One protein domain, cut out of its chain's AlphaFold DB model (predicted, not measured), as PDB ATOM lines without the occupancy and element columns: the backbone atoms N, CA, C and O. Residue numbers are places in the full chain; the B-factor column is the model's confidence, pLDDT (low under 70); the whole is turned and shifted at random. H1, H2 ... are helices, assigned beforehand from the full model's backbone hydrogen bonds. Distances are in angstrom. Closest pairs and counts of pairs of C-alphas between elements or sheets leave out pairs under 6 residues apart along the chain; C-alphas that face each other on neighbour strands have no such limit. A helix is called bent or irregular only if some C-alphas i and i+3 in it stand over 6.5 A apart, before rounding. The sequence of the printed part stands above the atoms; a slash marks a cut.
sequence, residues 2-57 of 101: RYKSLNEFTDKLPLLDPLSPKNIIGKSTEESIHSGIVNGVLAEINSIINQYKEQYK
ATOM      1  N   ARG A   2     298.371 216.697  76.191       96.12
ATOM      2  CA  ARG A   2     297.155 216.743  77.036       96.12
ATOM      3  C   ARG A   2     297.069 215.648  78.116       96.12
ATOM      4  O   ARG A   2     296.773 215.965  79.258       96.12
ATOM      5  N   TYR A   3     297.399 214.398  77.780       97.19
ATOM      6  CA  TYR A   3     297.459 213.298  78.758       97.19
ATOM      7  C   TYR A   3     298.476 213.553  79.878       97.19
ATOM      8  O   TYR A   3     298.147 213.413  81.050       97.19
ATOM      9  N   LYS A   4     299.688 213.992  79.514       97.56
ATOM     10  CA  LYS A   4     300.739 214.339  80.480       97.56
ATOM     11  C   LYS A   4     300.304 215.488  81.377       97.56
ATOM     12  O   LYS A   4     300.431 215.375  82.580       97.56
ATOM     13  N   SER A   5     299.709 216.539  80.815       97.94
ATOM     14  CA  SER A   5     299.254 217.695  81.591       97.94
ATOM     15  C   SER A   5     298.220 217.323  82.659       97.94
ATOM     16  O   SER A   5     298.290 217.843  83.767       97.94
ATOM     17  N   LEU A   6     297.283 216.414  82.366       97.88
ATOM     18  CA  LEU A   6     296.329 215.954  83.382       97.88
ATOM     19  C   LEU A   6     297.022 215.207  84.523       97.88
ATOM     20  O   LEU A   6     296.662 215.416  85.673       97.88
ATOM     21  N   ASN A   7     298.011 214.370  84.222       98.31
ATOM     22  CA  ASN A   7     298.756 213.639  85.243       98.31
ATOM     23  C   ASN A   7     299.737 214.532  86.026       98.31
ATOM     24  O   ASN A   7     299.800 214.436  87.240       98.31
ATOM     25  N   GLU A   8     300.478 215.416  85.357       98.25
ATOM     26  CA  GLU A   8     301.526 216.242  85.975       98.25
ATOM     27  C   GLU A   8     300.962 217.379  86.841       98.25
ATOM     28  O   GLU A   8     301.580 217.761  87.832       98.25
ATOM     29  N   PHE A   9     299.794 217.926  86.487       97.94
ATOM     30  CA  PHE A   9     299.190 219.068  87.188       97.94
ATOM     31  C   PHE A   9     298.003 218.687  88.078       97.94
ATOM     32  O   PHE A   9     297.256 219.561  88.522       97.94
ATOM     33  N   THR A  10     297.810 217.396  88.353       97.75
ATOM     34  CA  THR A  10     296.824 216.930  89.331       97.75
ATOM     35  C   THR A  10     297.397 215.797  90.174       97.75
ATOM     36  O   THR A  10     298.239 215.035  89.723       97.75
ATOM     37  N   ASP A  11     296.928 215.668  91.412       96.81
ATOM     38  CA  ASP A  11     297.509 214.730  92.381       96.81
ATOM     39  C   ASP A  11     297.162 213.251  92.102       96.81
ATOM     40  O   ASP A  11     297.935 212.350  92.407       96.81
ATOM     41  N   LYS A  12     295.982 212.972  91.522       97.50
ATOM     42  CA  LYS A  12     295.423 211.604  91.443       97.50
ATOM     43  C   LYS A  12     295.077 211.109  90.042       97.50
ATOM     44  O   LYS A  12     294.618 209.974  89.918       97.50
ATOM     45  N   LEU A  13     295.223 211.923  88.995       98.44
ATOM     46  CA  LEU A  13     294.885 211.454  87.650       98.44
ATOM     47  C   LEU A  13     296.013 210.576  87.090       98.44
ATOM     48  O   LEU A  13     297.177 210.970  87.160       98.44
ATOM     49  N   PRO A  14     295.695 209.402  86.517       97.75
ATOM     50  CA  PRO A  14     296.704 208.494  85.990       97.75
ATOM     51  C   PRO A  14     297.333 209.035  84.703       97.75
ATOM     52  O   PRO A  14     296.681 209.712  83.904       97.75
ATOM     53  N   LEU A  15     298.598 208.681  84.468       98.00
ATOM     54  CA  LEU A  15     299.212 208.823  83.153       98.00
ATOM     55  C   LEU A  15     298.688 207.706  82.246       98.00
ATOM     56  O   LEU A  15     298.790 206.531  82.590       98.00
ATOM     57  N   LEU A  16     298.126 208.080  81.098       97.12
ATOM     58  CA  LEU A  16     297.507 207.150  80.154       97.12
ATOM     59  C   LEU A  16     298.098 207.332  78.758       97.12
ATOM     60  O   LEU A  16     298.347 208.461  78.322       97.12
ATOM     61  N   ASP A  17     298.245 206.221  78.042       94.44
ATOM     62  CA  ASP A  17     298.552 206.235  76.617       94.44
ATOM     63  C   ASP A  17     297.299 206.563  75.790       94.44
ATOM     64  O   ASP A  17     296.185 206.210  76.189       94.44
ATOM     65  N   PRO A  18     297.432 207.232  74.630       91.06
ATOM     66  CA  PRO A  18     296.286 207.560  73.792       91.06
ATOM     67  C   PRO A  18     295.498 206.317  73.371       91.06
ATOM     68  O   PRO A  18     296.018 205.418  72.713       91.06
ATOM     69  N   LEU A  19     294.207 206.301  73.699       92.50
ATOM     70  CA  LEU A  19     293.282 205.237  73.328       92.50
ATOM     71  C   LEU A  19     291.974 205.833  72.808       92.50
ATOM     72  O   LEU A  19     291.519 206.884  73.260       92.50
ATOM     73  N   SER A  20     291.368 205.160  71.830       91.00
ATOM     74  CA  SER A  20     290.097 205.592  71.257       91.00
ATOM     75  C   SER A  20     288.957 205.385  72.255       91.00
ATOM     76  O   SER A  20     288.688 204.236  72.620       91.00
ATOM     77  N   PRO A  21     288.234 206.441  72.660       94.12
ATOM     78  CA  PRO A  21     287.084 206.280  73.535       94.12
ATOM     79  C   PRO A  21     285.971 205.514  72.811       94.12
ATOM     80  O   PRO A  21     285.719 205.730  71.626       94.12
ATOM     81  N   LYS A  22     285.295 204.616  73.535       91.69
ATOM     82  CA  LYS A  22     284.130 203.870  73.023       91.69
ATOM     83  C   LYS A  22     282.831 204.671  73.128       91.69
ATOM     84  O   LYS A  22     281.925 204.471  72.330       91.69
ATOM     85  N   ASN A  23     282.748 205.557  74.119       94.06
ATOM     86  CA  ASN A  23     281.570 206.354  74.442       94.06
ATOM     87  C   ASN A  23     281.967 207.821  74.646       94.06
ATOM     88  O   ASN A  23     283.091 208.109  75.052       94.06
ATOM     89  N   ILE A  24     281.023 208.739  74.420       95.50
ATOM     90  CA  ILE A  24     281.207 210.169  74.722       95.50
ATOM     91  C   ILE A  24     281.212 210.410  76.239       95.50
ATOM     92  O   ILE A  24     281.993 211.210  76.741       95.50
ATOM     93  N   ILE A  25     280.365 209.709  76.990       97.38
ATOM     94  CA  ILE A  25     280.323 209.818  78.451       97.38
ATOM     95  C   ILE A  25     281.134 208.662  79.031       97.38
ATOM     96  O   ILE A  25     280.773 207.498  78.840       97.38
ATOM     97  N   GLY A  26     282.232 208.987  79.713       97.19
ATOM     98  CA  GLY A  26     283.029 208.019  80.461       97.19
ATOM     99  C   GLY A  26     282.379 207.666  81.797       97.19
ATOM    100  O   GLY A  26     281.700 208.495  82.403       97.19
ATOM    101  N   LYS A  27     282.570 206.425  82.250       98.00
ATOM    102  CA  LYS A  27     282.069 205.923  83.542       98.00
ATOM    103  C   LYS A  27     283.181 205.659  84.557       98.00
ATOM    104  O   LYS A  27     282.891 205.363  85.712       98.00
ATOM    105  N   SER A  28     284.436 205.797  84.139       98.00
ATOM    106  CA  SER A  28     285.609 205.842  85.010       98.00
ATOM    107  C   SER A  28     286.421 207.110  84.743       98.00
ATOM    108  O   SER A  28     286.165 207.842  83.776       98.00
ATOM    109  N   THR A  29     287.412 207.367  85.592       98.06
ATOM    110  CA  THR A  29     288.379 208.452  85.396       98.06
ATOM    111  C   THR A  29     289.097 208.303  84.057       98.06
ATOM    112  O   THR A  29     289.140 209.248  83.274       98.06
ATOM    113  N   GLU A  30     289.593 207.109  83.750       98.00
ATOM    114  CA  GLU A  30     290.317 206.795  82.518       98.00
ATOM    115  C   GLU A  30     289.427 206.978  81.288       98.00
ATOM    116  O   GLU A  30     289.813 207.658  80.337       98.00
ATOM    117  N   GLU A  31     288.200 206.445  81.320       98.12
ATOM    118  CA  GLU A  31     287.250 206.611  80.214       98.12
ATOM    119  C   GLU A  31     286.908 208.086  79.974       98.12
ATOM    120  O   GLU A  31     286.808 208.527  78.826       98.12
ATOM    121  N   SER A  32     286.751 208.861  81.051       98.12
ATOM    122  CA  SER A  32     286.443 210.291  80.972       98.12
ATOM    123  C   SER A  32     287.619 211.097  80.422       98.12
ATOM    124  O   SER A  32     287.410 211.982  79.591       98.12
ATOM    125  N   ILE A  33     288.854 210.758  80.815       98.19
ATOM    126  CA  ILE A  33     290.079 211.363  80.273       98.19
ATOM    127  C   ILE A  33     290.195 211.082  78.771       98.19
ATOM    128  O   ILE A  33     290.351 212.022  77.987       98.19
ATOM    129  N   HIS A  34     290.080 209.815  78.354       97.75
ATOM    130  CA  HIS A  34     290.148 209.445  76.938       97.75
ATOM    131  C   HIS A  34     289.069 210.153  76.124       97.75
ATOM    132  O   HIS A  34     289.366 210.727  75.075       97.75
ATOM    133  N   SER A  35     287.829 210.151  76.620       97.69
ATOM    134  CA  SER A  35     286.724 210.816  75.940       97.69
ATOM    135  C   SER A  35     286.969 212.316  75.797       97.69
ATOM    136  O   SER A  35     286.923 212.836  74.681       97.69
ATOM    137  N   GLY A  36     287.279 213.010  76.895       97.69
ATOM    138  CA  GLY A  36     287.461 214.460  76.889       97.69
ATOM    139  C   GLY A  36     288.612 214.902  75.989       97.69
ATOM    140  O   GLY A  36     288.443 215.802  75.166       97.69
ATOM    141  N   ILE A  37     289.770 214.240  76.088       97.38
ATOM    142  CA  ILE A  37     290.941 214.600  75.281       97.38
ATOM    143  C   ILE A  37     290.682 214.334  73.800       97.38
ATOM    144  O   ILE A  37     290.876 215.233  72.980       97.38
ATOM    145  N   VAL A  38     290.268 213.115  73.441       95.75
ATOM    146  CA  VAL A  38     290.164 212.717  72.031       95.75
ATOM    147  C   VAL A  38     289.021 213.458  71.347       95.75
ATOM    148  O   VAL A  38     289.237 214.059  70.296       95.75
ATOM    149  N   ASN A  39     287.828 213.488  71.951       95.75
ATOM    150  CA  ASN A  39     286.689 214.188  71.355       95.75
ATOM    151  C   ASN A  39     286.915 215.704  71.320       95.75
ATOM    152  O   ASN A  39     286.525 216.342  70.345       95.75
ATOM    153  N   GLY A  40     287.593 216.271  72.326       95.75
ATOM    154  CA  GLY A  40     287.967 217.684  72.341       95.75
ATOM    155  C   GLY A  40     288.883 218.053  71.174       95.75
ATOM    156  O   GLY A  40     288.557 218.952  70.404       95.75
ATOM    157  N   VAL A  41     289.979 217.312  70.974       95.12
ATOM    158  CA  VAL A  41     290.907 217.545  69.849       95.12
ATOM    159  C   VAL A  41     290.196 217.394  68.501       95.12
ATOM    160  O   VAL A  41     290.363 218.230  67.614       95.12
ATOM    161  N   LEU A  42     289.367 216.358  68.337       93.19
ATOM    162  CA  LEU A  42     288.617 216.154  67.096       93.19
ATOM    163  C   LEU A  42     287.617 217.287  66.835       93.19
ATOM    164  O   LEU A  42     287.470 217.716  65.689       93.19
ATOM    165  N   ALA A  43     286.927 217.771  67.867       94.81
ATOM    166  CA  ALA A  43     285.982 218.877  67.743       94.81
ATOM    167  C   ALA A  43     286.691 220.191  67.384       94.81
ATOM    168  O   ALA A  43     286.236 220.889  66.478       94.81
ATOM    169  N   GLU A  44     287.819 220.493  68.033       96.00
ATOM    170  CA  GLU A  44     288.660 221.656  67.722       96.00
ATOM    171  C   GLU A  44     289.095 221.643  66.250       96.00
ATOM    172  O   GLU A  44     288.835 222.598  65.518       96.00
ATOM    173  N   ILE A  45     289.683 220.533  65.788       94.06
ATOM    174  CA  ILE A  45     290.153 220.392  64.403       94.06
ATOM    175  C   ILE A  45     288.989 220.546  63.416       94.06
ATOM    176  O   ILE A  45     289.077 221.330  62.470       94.06
ATOM    177  N   ASN A  46     287.882 219.829  63.635       93.25
ATOM    178  CA  ASN A  46     286.728 219.883  62.734       93.25
ATOM    179  C   ASN A  46     286.092 221.274  62.687       93.25
ATOM    180  O   ASN A  46     285.713 221.728  61.608       93.25
ATOM    181  N   SER A  47     285.977 221.951  63.831       94.88
ATOM    182  CA  SER A  47     285.409 223.298  63.893       94.88
ATOM    183  C   SER A  47     286.248 224.282  63.085       94.88
ATOM    184  O   SER A  47     285.701 224.998  62.250       94.88
ATOM    185  N   ILE A  48     287.574 224.260  63.254       95.62
ATOM    186  CA  ILE A  48     288.474 225.135  62.497       95.62
ATOM    187  C   ILE A  48     288.399 224.835  60.996       95.62
ATOM    188  O   ILE A  48     288.241 225.756  60.197       95.62
ATOM    189  N   ILE A  49     288.430 223.558  60.595       93.44
ATOM    190  CA  ILE A  49     288.264 223.173  59.184       93.44
ATOM    191  C   ILE A  49     286.948 223.727  58.621       93.44
ATOM    192  O   ILE A  49     286.938 224.262  57.514       93.44
ATOM    193  N   ASN A  50     285.842 223.611  59.359       93.31
ATOM    194  CA  ASN A  50     284.540 224.092  58.902       93.31
ATOM    195  C   ASN A  50     284.505 225.620  58.763       93.31
ATOM    196  O   ASN A  50     284.043 226.109  57.737       93.31
ATOM    197  N   GLN A  51     285.081 226.361  59.713       95.75
ATOM    198  CA  GLN A  51     285.196 227.824  59.623       95.75
ATOM    199  C   GLN A  51     285.994 228.268  58.385       95.75
ATOM    200  O   GLN A  51     285.645 229.254  57.738       95.75
ATOM    201  N   TYR A  52     287.040 227.525  58.007       95.31
ATOM    202  CA  TYR A  52     287.781 227.796  56.771       95.31
ATOM    203  C   TYR A  52     287.002 227.398  55.511       95.31
ATOM    204  O   TYR A  52     287.068 228.104  54.506       95.31
ATOM    205  N   LYS A  53     286.225 226.309  55.543       92.88
ATOM    206  CA  LYS A  53     285.371 225.903  54.409       92.88
ATOM    207  C   LYS A  53     284.297 226.935  54.074       92.88
ATOM    208  O   LYS A  53     283.931 227.060  52.911       92.88
ATOM    209  N   GLU A  54     283.804 227.671  55.066       95.31
ATOM    210  CA  GLU A  54     282.842 228.758  54.844       95.31
ATOM    211  C   GLU A  54     283.458 229.929  54.063       95.31
ATOM    212  O   GLU A  54     282.763 230.602  53.306       95.31
ATOM    213  N   GLN A  55     284.767 230.147  54.203       96.88
ATOM    214  CA  GLN A  55     285.483 231.256  53.565       96.88
ATOM    215  C   GLN A  55     286.092 230.873  52.212       96.88
ATOM    216  O   GLN A  55     286.205 231.712  51.317       96.88
ATOM    217  N   TYR A  56     286.478 229.608  52.042       95.12
ATOM    218  CA  TYR A  56     287.218 229.140  50.874       95.12
ATOM    219  C   TYR A  56     286.501 227.975  50.193       95.12
ATOM    220  O   TYR A  56     286.441 226.864  50.714       95.12
ATOM    221  N   LYS A  57     286.031 228.213  48.961       89.56
ATOM    222  CA  LYS A  57     285.341 227.202  48.140       89.56
ATOM    223  C   LYS A  57     286.207 225.967  47.853       89.56
ATOM    224  O   LYS A  57     285.687 224.859  47.791       89.56
TER     225      LYS A  57
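Overview. This is residues 2 to 57 of the 101 residues of the protein "Pantothenate kinase" of Flavobacteriaceae bacterium (UniProt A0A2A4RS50). One long helix, H2, makes the length of a handle-and-head shape: its first part lies in a small, rounded-up head with the short helix H1 and a long looped link, while residues 42 to 57 stick out as a free arm. The link, residues 9 to 28, starts from H1 on one side of H2, passes round the first part of H2 and comes in to its beginning from the other side. The printed part has 56 residues, with two named helices in the order H1, H2 and no named strand; the class is all helix. The whole is loose, with a radius of gyration of the C-alphas of 14.3 A, and spans 46 by 23 by 14 A.

Arrangement. H2, residues 29 to 55, is the longest helix, and H1, residues 2 to 8, touches it with 3 pairs of C-alphas within 8 A, only just. H2 touches H1 with residues 33 to 37 alone. The closest C-alphas are those of Arg 2 and Ile 37, 6.8 A apart. The two helices form a helical hairpin and run opposite ways at a steep tilt of 38 degrees, only just past shallow. In H1 every O i to N i+4 pair is within hydrogen-bond range; in H2, 22 of 23 are.

Along the chain. H2 runs 39.3 A from C-alpha 29 at (288.379, 208.452, 85.396) to C-alpha 55 at (285.483, 231.256, 53.565). H1 runs 10.0 A from C-alpha 2 at (297.155, 216.743, 77.036) to C-alpha 8. Neither helix is bent.

Size, cuts and confidence. The C-alphas of Asp 11 and Lys 57, the two farthest apart, are 47.5 A apart. Without residues 42 to 57, which stand free, the body of 40 residues spans 25 by 20 by 14 A. The link from H1 to H2 is long, with 20 residues. The printed part has no cut, its mean pLDDT is 95.9, and no printed residue is under 70.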